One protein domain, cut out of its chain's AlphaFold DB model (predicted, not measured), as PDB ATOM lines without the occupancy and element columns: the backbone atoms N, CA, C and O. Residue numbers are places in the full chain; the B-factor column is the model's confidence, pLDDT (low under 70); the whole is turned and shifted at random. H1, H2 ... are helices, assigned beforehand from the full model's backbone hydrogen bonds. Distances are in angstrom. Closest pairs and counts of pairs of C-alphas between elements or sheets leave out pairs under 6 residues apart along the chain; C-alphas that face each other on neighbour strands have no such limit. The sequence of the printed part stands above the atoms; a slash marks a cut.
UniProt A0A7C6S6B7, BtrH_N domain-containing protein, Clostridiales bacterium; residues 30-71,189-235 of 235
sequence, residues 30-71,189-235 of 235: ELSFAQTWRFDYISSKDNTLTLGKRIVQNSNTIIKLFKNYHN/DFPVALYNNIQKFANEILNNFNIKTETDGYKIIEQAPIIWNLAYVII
ATOM      1  N   GLU A  30     204.409 268.463 161.651       87.44
ATOM      2  CA  GLU A  30     204.500 267.020 161.425       87.44
ATOM      3  C   GLU A  30     204.998 266.690 160.011       87.44
ATOM      4  O   GLU A  30     205.767 265.753 159.805       87.44
ATOM      5  N   LEU A  31     204.635 267.512 159.023       86.56
ATOM      6  CA  LEU A  31     205.071 267.357 157.633       86.56
ATOM      7  C   LEU A  31     206.556 267.629 157.402       86.56
ATOM      8  O   LEU A  31     207.097 267.269 156.353       86.56
ATOM      9  N   SER A  32     207.231 268.219 158.378       84.94
ATOM     10  CA  SER A  32     208.683 268.391 158.349       84.94
ATOM     11  C   SER A  32     209.409 267.052 158.452       84.94
ATOM     12  O   SER A  32     210.518 266.928 157.940       84.94
ATOM     13  N   PHE A  33     208.741 266.031 158.998       84.44
ATOM     14  CA  PHE A  33     209.248 264.666 159.102       84.44
ATOM     15  C   PHE A  33     208.837 263.772 157.922       84.44
ATOM     16  O   PHE A  33     209.120 262.581 157.904       84.44
ATOM     17  N   ALA A  34     208.194 264.313 156.880       82.81
ATOM     18  CA  ALA A  34     207.645 263.492 155.797       82.81
ATOM     19  C   ALA A  34     208.693 262.661 155.021       82.81
ATOM     20  O   ALA A  34     208.311 261.759 154.283       82.81
ATOM     21  N   GLN A  35     209.990 262.971 155.138       77.06
ATOM     22  CA  GLN A  35     211.086 262.275 154.444       77.06
ATOM     23  C   GLN A  35     212.068 261.572 155.381       77.06
ATOM     24  O   GLN A  35     213.166 261.216 154.953       77.06
ATOM     25  N   THR A  36     211.706 261.371 156.642       76.12
ATOM     26  CA  THR A  36     212.660 260.854 157.624       76.12
ATOM     27  C   THR A  36     212.935 259.360 157.528       76.12
ATOM     28  O   THR A  36     213.969 258.886 157.979       76.12
ATOM     29  N   TRP A  37     212.110 258.606 156.800       73.31
ATOM     30  CA  TRP A  37     212.356 257.182 156.518       73.31
ATOM     31  C   TRP A  37     213.518 256.922 155.543       73.31
ATOM     32  O   TRP A  37     213.721 255.794 155.089       73.31
ATOM     33  N   ARG A  38     214.264 257.960 155.158       75.31
ATOM     34  CA  ARG A  38     215.343 257.869 154.182       75.31
ATOM     35  C   ARG A  38     216.670 257.506 154.853       75.31
ATOM     36  O   ARG A  38     217.289 258.333 155.506       75.31
ATOM     37  N   PHE A  39     217.161 256.306 154.560       81.31
ATOM     38  CA  PHE A  39     218.502 255.836 154.892       81.31
ATOM     39  C   PHE A  39     219.430 255.921 153.673       81.31
ATOM     40  O   PHE A  39     219.300 255.178 152.694       81.31
ATOM     41  N   ASP A  40     220.394 256.834 153.744       82.81
ATOM     42  CA  ASP A  40     221.405 257.033 152.714       82.81
ATOM     43  C   ASP A  40     222.760 256.486 153.177       82.81
ATOM     44  O   ASP A  40     223.236 256.793 154.273       82.81
ATOM     45  N   TYR A  41     223.395 255.689 152.315       86.25
ATOM     46  CA  TYR A  41     224.666 255.036 152.608       86.25
ATOM     47  C   TYR A  41     225.639 255.136 151.437       86.25
ATOM     48  O   TYR A  41     225.312 254.779 150.301       86.25
ATOM     49  N   ILE A  42     226.859 255.589 151.717       86.44
ATOM     50  CA  ILE A  42     227.926 255.697 150.722       86.44
ATOM     51  C   ILE A  42     228.679 254.369 150.674       86.44
ATOM     52  O   ILE A  42     229.646 254.163 151.401       86.44
ATOM     53  N   SER A  43     228.254 253.459 149.797       76.00
ATOM     54  CA  SER A  43     229.031 252.244 149.535       76.00
ATOM     55  C   SER A  43     230.254 252.596 148.692       76.00
ATOM     56  O   SER A  43     230.141 253.172 147.608       76.00
ATOM     57  N   SER A  44     231.430 252.271 149.213       67.62
ATOM     58  CA  SER A  44     232.720 252.590 148.619       67.62
ATOM     59  C   SER A  44     233.547 251.314 148.519       67.62
ATOM     60  O   SER A  44     233.602 250.540 149.471       67.62
ATOM     61  N   LYS A  45     234.225 251.105 147.383       60.75
ATOM     62  CA  LYS A  45     235.315 250.113 147.292       60.75
ATOM     63  C   LYS A  45     236.592 250.604 147.981       60.75
ATOM     64  O   LYS A  45     237.494 249.812 148.230       60.75
ATOM     65  N   ASP A  46     236.667 251.905 148.238       59.72
ATOM     66  CA  ASP A  46     237.804 252.580 148.837       59.72
ATOM     67  C   ASP A  46     237.577 252.743 150.350       59.72
ATOM     68  O   ASP A  46     236.673 253.458 150.795       59.72
ATOM     69  N   ASN A  47     238.373 252.023 151.141       64.75
ATOM     70  CA  ASN A  47     238.242 251.869 152.597       64.75
ATOM     71  C   ASN A  47     238.817 253.058 153.395       64.75
ATOM     72  O   ASN A  47     239.213 252.908 154.549       64.75
ATOM     73  N   THR A  48     238.882 254.250 152.806       76.81
ATOM     74  CA  THR A  48     239.419 255.446 153.478       76.81
ATOM     75  C   THR A  48     238.513 255.967 154.596       76.81
ATOM     76  O   THR A  48     238.975 256.696 155.474       76.81
ATOM     77  N   LEU A  49     237.233 255.580 154.599       84.88
ATOM     78  CA  LEU A  49     236.260 255.936 155.628       84.88
ATOM     79  C   LEU A  49     235.793 254.705 156.409       84.88
ATOM     80  O   LEU A  49     235.495 253.650 155.843       84.88
ATOM     81  N   THR A  50     235.636 254.878 157.722       91.06
ATOM     82  CA  THR A  50     234.953 253.901 158.573       91.06
ATOM     83  C   THR A  50     233.477 253.776 158.164       91.06
ATOM     84  O   THR A  50     232.924 254.658 157.498       91.06
ATOM     85  N   LEU A  51     232.825 252.662 158.494       91.81
ATOM     86  CA  LEU A  51     231.420 252.396 158.159       91.81
ATOM     87  C   LEU A  51     230.504 253.489 158.708       91.81
ATOM     88  O   LEU A  51     229.641 253.985 157.986       91.81
ATOM     89  N   GLY A  52     230.741 253.941 159.940       90.50
ATOM     90  CA  GLY A  52     229.942 254.998 160.544       90.50
ATOM     91  C   GLY A  52     229.961 256.305 159.754       90.50
ATOM     92  O   GLY A  52     228.922 256.932 159.562       90.50
ATOM     93  N   LYS A  53     231.124 256.690 159.215       89.94
ATOM     94  CA  LYS A  53     231.284 257.914 158.405       89.94
ATOM     95  C   LYS A  53     230.586 257.842 157.043       89.94
ATOM     96  O   LYS A  53     230.451 258.869 156.386       89.94
ATOM     97  N   ARG A  54     230.159 256.651 156.615       90.00
ATOM     98  CA  ARG A  54     229.439 256.427 155.355       90.00
ATOM     99  C   ARG A  54     227.917 256.514 155.498       90.00
ATOM    100  O   ARG A  54     227.227 256.516 154.480       90.00
ATOM    101  N   ILE A  55     227.399 256.606 156.723       89.25
ATOM    102  CA  ILE A  55     225.982 256.866 157.004       89.25
ATOM    103  C   ILE A  55     225.729 258.366 156.841       89.25
ATOM    104  O   ILE A  55     226.385 259.184 157.490       89.25
ATOM    105  N   VAL A  56     224.791 258.735 155.972       83.62
ATOM    106  CA  VAL A  56     224.516 260.137 155.645       83.62
ATOM    107  C   VAL A  56     223.364 260.664 156.498       83.62
ATOM    108  O   VAL A  56     222.245 260.161 156.426       83.62
ATOM    109  N   GLN A  57     223.628 261.718 157.272       75.94
ATOM    110  CA  GLN A  57     222.604 262.456 158.014       75.94
ATOM    111  C   GLN A  57     221.927 263.495 157.109       75.94
ATOM    112  O   GLN A  57     222.596 264.299 156.457       75.94
ATOM    113  N   ASN A  58     220.595 263.520 157.098       70.38
ATOM    114  CA  ASN A  58     219.790 264.351 156.198       70.38
ATOM    115  C   ASN A  58     219.162 265.578 156.891       70.38
ATOM    116  O   ASN A  58     218.052 265.988 156.557       70.38
ATOM    117  N   SER A  59     219.879 266.226 157.815       68.69
ATOM    118  CA  SER A  59     219.373 267.368 158.608       68.69
ATOM    119  C   SER A  59     218.942 268.594 157.781       68.69
ATOM    120  O   SER A  59     218.112 269.391 158.211       68.69
ATOM    121  N   ASN A  60     219.427 268.748 156.546       74.06
ATOM    122  CA  ASN A  60     218.938 269.797 155.639       74.06
ATOM    123  C   ASN A  60     217.511 269.535 155.126       74.06
ATOM    124  O   ASN A  60     216.820 270.468 154.702       74.06
ATOM    125  N   THR A  61     217.063 268.279 155.143       77.19
ATOM    126  CA  THR A  61     215.747 267.877 154.642       77.19
ATOM    127  C   THR A  61     214.645 268.407 155.542       77.19
ATOM    128  O   THR A  61     213.732 269.050 155.024       77.19
ATOM    129  N   ILE A  62     214.761 268.252 156.868       81.06
ATOM    130  CA  ILE A  62     213.740 268.758 157.796       81.06
ATOM    131  C   ILE A  62     213.575 270.273 157.660       81.06
ATOM    132  O   ILE A  62     212.460 270.749 157.488       81.06
ATOM    133  N   ILE A  63     214.672 271.034 157.578       84.00
ATOM    134  CA  ILE A  63     214.641 272.494 157.382       84.00
ATOM    135  C   ILE A  63     213.923 272.873 156.077       84.00
ATOM    136  O   ILE A  63     213.126 273.818 156.031       84.00
ATOM    137  N   LYS A  64     214.197 272.141 154.992       84.12
ATOM    138  CA  LYS A  64     213.563 272.369 153.687       84.12
ATOM    139  C   LYS A  64     212.061 272.086 153.739       84.12
ATOM    140  O   LYS A  64     211.284 272.884 153.212       84.12
ATOM    141  N   LEU A  65     211.651 270.974 154.347       82.50
ATOM    142  CA  LEU A  65     210.240 270.605 154.480       82.50
ATOM    143  C   LEU A  65     209.504 271.567 155.420       82.50
ATOM    144  O   LEU A  65     208.411 272.014 155.076       82.50
ATOM    145  N   PHE A  66     210.159 271.995 156.500       84.94
ATOM    146  CA  PHE A  66     209.647 272.984 157.446       84.94
ATOM    147  C   PHE A  66     209.268 274.291 156.736       84.94
ATOM    148  O   PHE A  66     208.136 274.770 156.824       84.94
ATOM    149  N   LYS A  67     210.170 274.801 155.889       85.69
ATOM    150  CA  LYS A  67     209.907 275.969 155.034       85.69
ATOM    151  C   LYS A  67     208.789 275.742 154.018       85.69
ATOM    152  O   LYS A  67     208.024 276.664 153.730       85.69
ATOM    153  N   ASN A  68     208.724 274.555 153.421       83.50
ATOM    154  CA  ASN A  68     207.792 274.274 152.334       83.50
ATOM    155  C   ASN A  68     206.348 274.123 152.818       83.50
ATOM    156  O   ASN A  68     205.450 274.634 152.142       83.50
ATOM    157  N   TYR A  69     206.141 273.469 153.960       84.00
ATOM    158  CA  TYR A  69     204.810 273.118 154.459       84.00
ATOM    159  C   TYR A  69     204.285 274.051 155.542       84.00
ATOM    160  O   TYR A  69     203.074 274.219 155.637       84.00
ATOM    161  N   HIS A  70     205.164 274.705 156.305       83.62
ATOM    162  CA  HIS A  70     204.748 275.490 157.473       83.62
ATOM    163  C   HIS A  70     205.009 276.986 157.321       83.62
ATOM    164  O   HIS A  70     204.819 277.739 158.263       83.62
ATOM    165  N   ASN A  71     205.440 277.432 156.132       84.12
ATOM    166  CA  ASN A  71     205.706 278.839 155.800       84.12
ATOM    167  C   ASN A  71     206.697 279.544 156.749       84.12
ATOM    168  O   ASN A  71     206.855 280.761 156.697       84.12
ATOM    169  N   ASP A 189     214.680 255.111 137.873       47.62
ATOM    170  CA  ASP A 189     216.135 255.317 137.782       47.62
ATOM    171  C   ASP A 189     216.873 255.021 139.108       47.62
ATOM    172  O   ASP A 189     218.095 254.899 139.134       47.62
ATOM    173  N   PHE A 190     216.132 254.865 140.211       45.72
ATOM    174  CA  PHE A 190     216.602 254.594 141.573       45.72
ATOM    175  C   PHE A 190     215.645 253.710 142.440       45.72
ATOM    176  O   PHE A 190     215.606 253.929 143.654       45.72
ATOM    177  N   PRO A 191     214.917 252.664 141.958       39.41
ATOM    178  CA  PRO A 191     213.869 251.997 142.765       39.41
ATOM    179  C   PRO A 191     214.404 251.126 143.900       39.41
ATOM    180  O   PRO A 191     213.673 250.379 144.541       39.41
ATOM    181  N   VAL A 192     215.718 251.137 144.068       51.94
ATOM    182  CA  VAL A 192     216.442 250.185 144.881       51.94
ATOM    183  C   VAL A 192     217.307 250.907 145.913       51.94
ATOM    184  O   VAL A 192     218.004 250.252 146.662       51.94
ATOM    185  N   ALA A 193     217.287 252.244 146.004       62.12
ATOM    186  CA  ALA A 193     218.259 252.991 146.807       62.12
ATOM    187  C   ALA A 193     218.105 252.782 148.321       62.12
ATOM    188  O   ALA A 193     219.078 252.402 148.954       62.12
ATOM    189  N   LEU A 194     216.911 252.967 148.901       72.25
ATOM    190  CA  LEU A 194     216.720 252.855 150.356       72.25
ATOM    191  C   LEU A 194     217.018 251.438 150.863       72.25
ATOM    192  O   LEU A 194     217.915 251.231 151.680       72.25
ATOM    193  N   TYR A 195     216.285 250.452 150.339       77.69
ATOM    194  CA  TYR A 195     216.456 249.057 150.732       77.69
ATOM    195  C   TYR A 195     217.853 248.540 150.381       77.69
ATOM    196  O   TYR A 195     218.450 247.860 151.213       77.69
ATOM    197  N   ASN A 196     218.437 248.911 149.231       79.88
ATOM    198  CA  ASN A 196     219.827 248.534 148.966       79.88
ATOM    199  C   ASN A 196     220.801 249.240 149.889       79.88
ATOM    200  O   ASN A 196     221.817 248.645 150.196       79.88
ATOM    201  N   ASN A 197     220.580 250.490 150.286       84.38
ATOM    202  CA  ASN A 197     221.500 251.182 151.182       84.38
ATOM    203  C   ASN A 197     221.504 250.497 152.547       84.38
ATOM    204  O   ASN A 197     222.580 250.224 153.070       84.38
ATOM    205  N   ILE A 198     220.328 250.116 153.055       87.44
ATOM    206  CA  ILE A 198     220.204 249.309 154.274       87.44
ATOM    207  C   ILE A 198     220.873 247.941 154.083       87.44
ATOM    208  O   ILE A 198     221.683 247.543 154.914       87.44
ATOM    209  N   GLN A 199     220.599 247.227 152.985       88.38
ATOM    210  CA  GLN A 199     221.199 245.913 152.717       88.38
ATOM    211  C   GLN A 199     222.719 245.981 152.518       88.38
ATOM    212  O   GLN A 199     223.444 245.135 153.028       88.38
ATOM    213  N   LYS A 200     223.224 246.986 151.799       88.44
ATOM    214  CA  LYS A 200     224.658 247.235 151.600       88.44
ATOM    215  C   LYS A 200     225.326 247.539 152.928       88.44
ATOM    216  O   LYS A 200     226.339 246.923 153.232       88.44
ATOM    217  N   PHE A 201     224.740 248.431 153.725       91.12
ATOM    218  CA  PHE A 201     225.233 248.727 155.061       91.12
ATOM    219  C   PHE A 201     225.254 247.466 155.934       91.12
ATOM    220  O   PHE A 201     226.293 247.145 156.497       91.12
ATOM    221  N   ALA A 202     224.165 246.695 155.970       92.56
ATOM    222  CA  ALA A 202     224.092 245.440 156.716       92.56
ATOM    223  C   ALA A 202     225.156 244.427 156.259       92.56
ATOM    224  O   ALA A 202     225.840 243.834 157.090       92.56
ATOM    225  N   ASN A 203     225.353 244.270 154.949       92.19
ATOM    226  CA  ASN A 203     226.386 243.397 154.396       92.19
ATOM    227  C   ASN A 203     227.794 243.871 154.768       92.19
ATOM    228  O   ASN A 203     228.646 243.053 155.110       92.19
ATOM    229  N   GLU A 204     228.073 245.171 154.713       91.75
ATOM    230  CA  GLU A 204     229.380 245.699 155.101       91.75
ATOM    231  C   GLU A 204     229.606 245.606 156.616       91.75
ATOM    232  O   GLU A 204     230.727 245.327 157.035       91.75
ATOM    233  N   ILE A 205     228.557 245.729 157.435       92.56
ATOM    234  CA  ILE A 205     228.635 245.450 158.871       92.56
ATOM    235  C   ILE A 205     229.003 243.981 159.108       92.56
ATOM    236  O   ILE A 205     229.958 243.698 159.823       92.56
ATOM    237  N   LEU A 206     228.307 243.039 158.466       94.12
ATOM    238  CA  LEU A 206     228.557 241.605 158.649       94.12
ATOM    239  C   LEU A 206     229.970 241.179 158.231       94.12
ATOM    240  O   LEU A 206     230.550 240.298 158.859       94.12
ATOM    241  N   ASN A 207     230.514 241.788 157.175       91.69
ATOM    242  CA  ASN A 207     231.779 241.351 156.586       91.69
ATOM    243  C   ASN A 207     232.996 242.164 157.047       91.69
ATOM    244  O   ASN A 207     234.101 241.628 157.076       91.69
ATOM    245  N   ASN A 208     232.818 243.446 157.386       90.06
ATOM    246  CA  ASN A 208     233.928 244.391 157.556       90.06
ATOM    247  C   ASN A 208     233.892 245.171 158.879       90.06
ATOM    248  O   ASN A 208     234.812 245.950 159.136       90.06
ATOM    249  N   PHE A 209     232.856 245.023 159.711       92.75
ATOM    250  CA  PHE A 209     232.755 245.796 160.948       92.75
ATOM    251  C   PHE A 209     233.860 245.437 161.938       92.75
ATOM    252  O   PHE A 209     234.036 244.284 162.332       92.75
ATOM    253  N   ASN A 210     234.563 246.464 162.405       93.31
ATOM    254  CA  ASN A 210     235.516 246.350 163.493       93.31
ATOM    255  C   ASN A 210     235.295 247.503 164.465       93.31
ATOM    256  O   ASN A 210     235.652 248.644 164.174       93.31
ATOM    257  N   ILE A 211     234.742 247.193 165.641       92.69
ATOM    258  CA  ILE A 211     234.428 248.211 166.648       92.69
ATOM    259  C   ILE A 211     235.653 249.049 167.030       92.69
ATOM    260  O   ILE A 211     235.522 250.257 167.166       92.69
ATOM    261  N   LYS A 212     236.851 248.449 167.123       93.44
ATOM    262  CA  LYS A 212     238.071 249.187 167.483       93.44
ATOM    263  C   LYS A 212     238.410 250.230 166.426       93.44
ATOM    264  O   LYS A 212     238.756 251.345 166.785       93.44
ATOM    265  N   THR A 213     238.286 249.875 165.147       93.19
ATOM    266  CA  THR A 213     238.510 250.803 164.031       93.19
ATOM    267  C   THR A 213     237.453 251.904 163.992       93.19
ATOM    268  O   THR A 213     237.786 253.058 163.745       93.19
ATOM    269  N   GLU A 214     236.185 251.577 164.252       93.81
ATOM    270  CA  GLU A 214     235.097 252.563 164.237       93.81
ATOM    271  C   GLU A 214     235.189 253.586 165.376       93.81
ATOM    272  O   GLU A 214     234.768 254.730 165.203       93.81
ATOM    273  N   THR A 215     235.728 253.185 166.531       94.56
ATOM    274  CA  THR A 215     235.836 254.039 167.724       94.56
ATOM    275  C   THR A 215     237.230 254.629 167.933       94.56
ATOM    276  O   THR A 215     237.441 255.339 168.917       94.56
ATOM    277  N   ASP A 216     238.195 254.345 167.054       93.75
ATOM    278  CA  ASP A 216     239.570 254.822 167.216       93.75
ATOM    279  C   ASP A 216     239.643 256.357 167.216       93.75
ATOM    280  O   ASP A 216     239.002 257.038 166.412       93.75
ATOM    281  N   GLY A 217     240.408 256.916 168.154       90.50
ATOM    282  CA  GLY A 217     240.538 258.362 168.351       90.50
ATOM    283  C   GLY A 217     239.375 259.056 169.078       90.50
ATOM    284  O   GLY A 217     239.493 260.245 169.387       90.50
ATOM    285  N   TYR A 218     238.285 258.355 169.416       89.12
ATOM    286  CA  TYR A 218     237.165 258.921 170.178       89.12
ATOM    287  C   TYR A 218     237.304 258.628 171.677       89.12
ATOM    288  O   TYR A 218     237.415 257.482 172.097       89.12
ATOM    289  N   LYS A 219     237.272 259.680 172.508       86.88
ATOM    290  CA  LYS A 219     237.306 259.548 173.981       86.88
ATOM    291  C   LYS A 219     235.975 259.070 174.568       86.88
ATOM    292  O   LYS A 219     235.965 258.446 175.621       86.88
ATOM    293  N   ILE A 220     234.877 259.413 173.898       85.69
ATOM    294  CA  ILE A 220     233.501 259.058 174.250       85.69
ATOM    295  C   ILE A 220     232.969 258.238 173.078       85.69
ATOM    296  O   ILE A 220     232.925 258.734 171.951       85.69
ATOM    297  N   ILE A 221     232.624 256.976 173.328       87.44
ATOM    298  CA  ILE A 221     232.290 256.003 172.279       87.44
ATOM    299  C   ILE A 221     231.019 256.424 171.527       87.44
ATOM    300  O   ILE A 221     230.935 256.262 170.316       87.44
ATOM    301  N   GLU A 222     230.072 257.061 172.207       86.25
ATOM    302  CA  GLU A 222     228.819 257.582 171.657       86.25
ATOM    303  C   GLU A 222     229.036 258.682 170.605       86.25
ATOM    304  O   GLU A 222     228.165 258.929 169.774       86.25
ATOM    305  N   GLN A 223     230.209 259.326 170.608       86.06
ATOM    306  CA  GLN A 223     230.597 260.312 169.597       86.06
ATOM    307  C   GLN A 223     231.230 259.670 168.355       86.06
ATOM    308  O   GLN A 223     231.461 260.362 167.360       86.06
ATOM    309  N   ALA A 224     231.522 258.366 168.390       92.31
ATOM    310  CA  ALA A 224     232.016 257.654 167.223       92.31
ATOM    311  C   ALA A 224     230.937 257.663 166.121       92.31
ATOM    312  O   ALA A 224     229.771 257.375 166.408       92.31
ATOM    313  N   PRO A 225     231.293 257.936 164.849       91.81
ATOM    314  CA  PRO A 225     230.341 258.095 163.755       91.81
ATOM    315  C   PRO A 225     229.391 256.919 163.583       91.81
ATOM    316  O   PRO A 225     228.263 257.125 163.160       91.81
ATOM    317  N   ILE A 226     229.819 255.695 163.908       92.50
ATOM    318  CA  ILE A 226     228.946 254.529 163.782       92.50
ATOM    319  C   ILE A 226     227.765 254.598 164.747       92.50
ATOM    320  O   ILE A 226     226.654 254.280 164.349       92.50
ATOM    321  N   ILE A 227     227.978 255.062 165.978       90.69
ATOM    322  CA  ILE A 227     226.908 255.208 166.969       90.69
ATOM    323  C   ILE A 227     226.143 256.499 166.706       90.69
ATOM    324  O   ILE A 227     224.921 256.467 166.575       90.69
ATOM    325  N   TRP A 228     226.863 257.614 166.555       88.00
ATOM    326  CA  TRP A 228     226.260 258.923 166.330       88.00
ATOM    327  C   TRP A 228     225.384 258.923 165.076       88.00
ATOM    328  O   TRP A 228     224.195 259.206 165.151       88.00
ATOM    329  N   ASN A 229     225.918 258.548 163.913       88.50
ATOM    330  CA  ASN A 229     225.148 258.649 162.676       88.50
ATOM    331  C   ASN A 229     223.966 257.678 162.641       88.50
ATOM    332  O   ASN A 229     222.925 258.064 162.123       88.50
ATOM    333  N   LEU A 230     224.078 256.479 163.225       87.19
ATOM    334  CA  LEU A 230     222.934 255.568 163.343       87.19
ATOM    335  C   LEU A 230     221.818 256.144 164.218       87.19
ATOM    336  O   LEU A 230     220.651 256.011 163.858       87.19
ATOM    337  N   ALA A 231     222.161 256.809 165.325       82.31
ATOM    338  CA  ALA A 231     221.173 257.411 166.215       82.31
ATOM    339  C   ALA A 231     220.345 258.517 165.529       82.31
ATOM    340  O   ALA A 231     219.176 258.683 165.857       82.31
ATOM    341  N   TYR A 232     220.921 259.228 164.551       74.19
ATOM    342  CA  TYR A 232     220.283 260.370 163.872       74.19
ATOM    343  C   TYR A 232     219.837 260.095 162.426       74.19
ATOM    344  O   TYR A 232     219.484 261.028 161.708       74.19
ATOM    345  N   VAL A 233     219.884 258.845 161.953       72.06
ATOM    346  CA  VAL A 233     219.418 258.486 160.595       72.06
ATOM    347  C   VAL A 233     217.997 257.903 160.582       72.06
ATOM    348  O   VAL A 233     217.447 257.687 159.507       72.06
ATOM    349  N   ILE A 234     217.419 257.614 161.756       52.34
ATOM    350  CA  ILE A 234     216.113 256.941 161.917       52.34
ATOM    351  C   ILE A 234     214.994 257.915 162.355       52.34
ATOM    352  O   ILE A 234     213.846 257.500 162.491       52.34
ATOM    353  N   ILE A 235     215.292 259.204 162.537       46.06
ATOM    354  CA  ILE A 235     214.327 260.201 163.037       46.06
ATOM    355  C   ILE A 235     213.702 260.976 161.899       46.06
ATOM    356  O   ILE A 235     214.479 261.525 161.077       46.06
TER     357      ILE A 235
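What this domain is: This is residues 30 to 71 and 189 to 235 of the 235 residues of the protein "BtrH_N domain-containing protein" of Clostridiales bacterium (UniProt A0A7C6S6B7). Five helices stand loosely spread round a long unnamed stretch, residues 34 to 58, which runs out and folds back on itself. H3, the longest helix, lies along one side, H4 and H5 lie on another, and H1 and H2 make a pair at one end of the flat shape. The printed part has 89 residues with the named helices H1, H2, H3, H4 and H5 in chain order and no named strand; the class is all helix, though under half of the residues, 44 of 89, are in named elements. It is only just loose, close to compact, with a radius of gyration of the C-alphas of 14.9 A and spans of 45 by 36 by 18 A.

How they stand to each other: H3, residues 193 to 208, touches no helix. It is apart from H4, residues 211 to 215, though a tight link joins them. H4 touches H5, residues 225 to 231; their closest C-alphas, of Glu 214 and Ile 226, are 6.5 A apart. H1, residues 30 to 33, touches H2, residues 59 to 70; their closest C-alphas, of Ser 32 and Leu 65, are 4.7 A apart. Residues 40 to 41 pair with residues 55 to 56, antiparallel. Every O i to N i+4 pair is within hydrogen-bond range in H3 and H4, against 7 of 8 in H2 and 2 of 3 in H5; H1 is too short for such a pair.

Where its parts are: H3 is 20.9 A long, from C-alpha 193 at (218.259, 252.991, 146.807); H2 is 16.8 A, H5 9.5 A, H4 6.1 A and H1 5.8 A. H1 begins at C-alpha 30, (204.500, 267.020, 161.425), and H5 ends at C-alpha 231, (221.173, 257.411, 166.215).

The domain as a whole: The C-alphas farthest apart, of Asn 71 and Asn 207, are 45.7 A apart. Residues 72 to 188 are not printed, and C-alphas 71 and 189 are 31.4 A apart across this cut. The link from H1 to H2 is long. pLDDT is under 70 at residues 44 to 47, 59, 189 to 193 and 234 to 235.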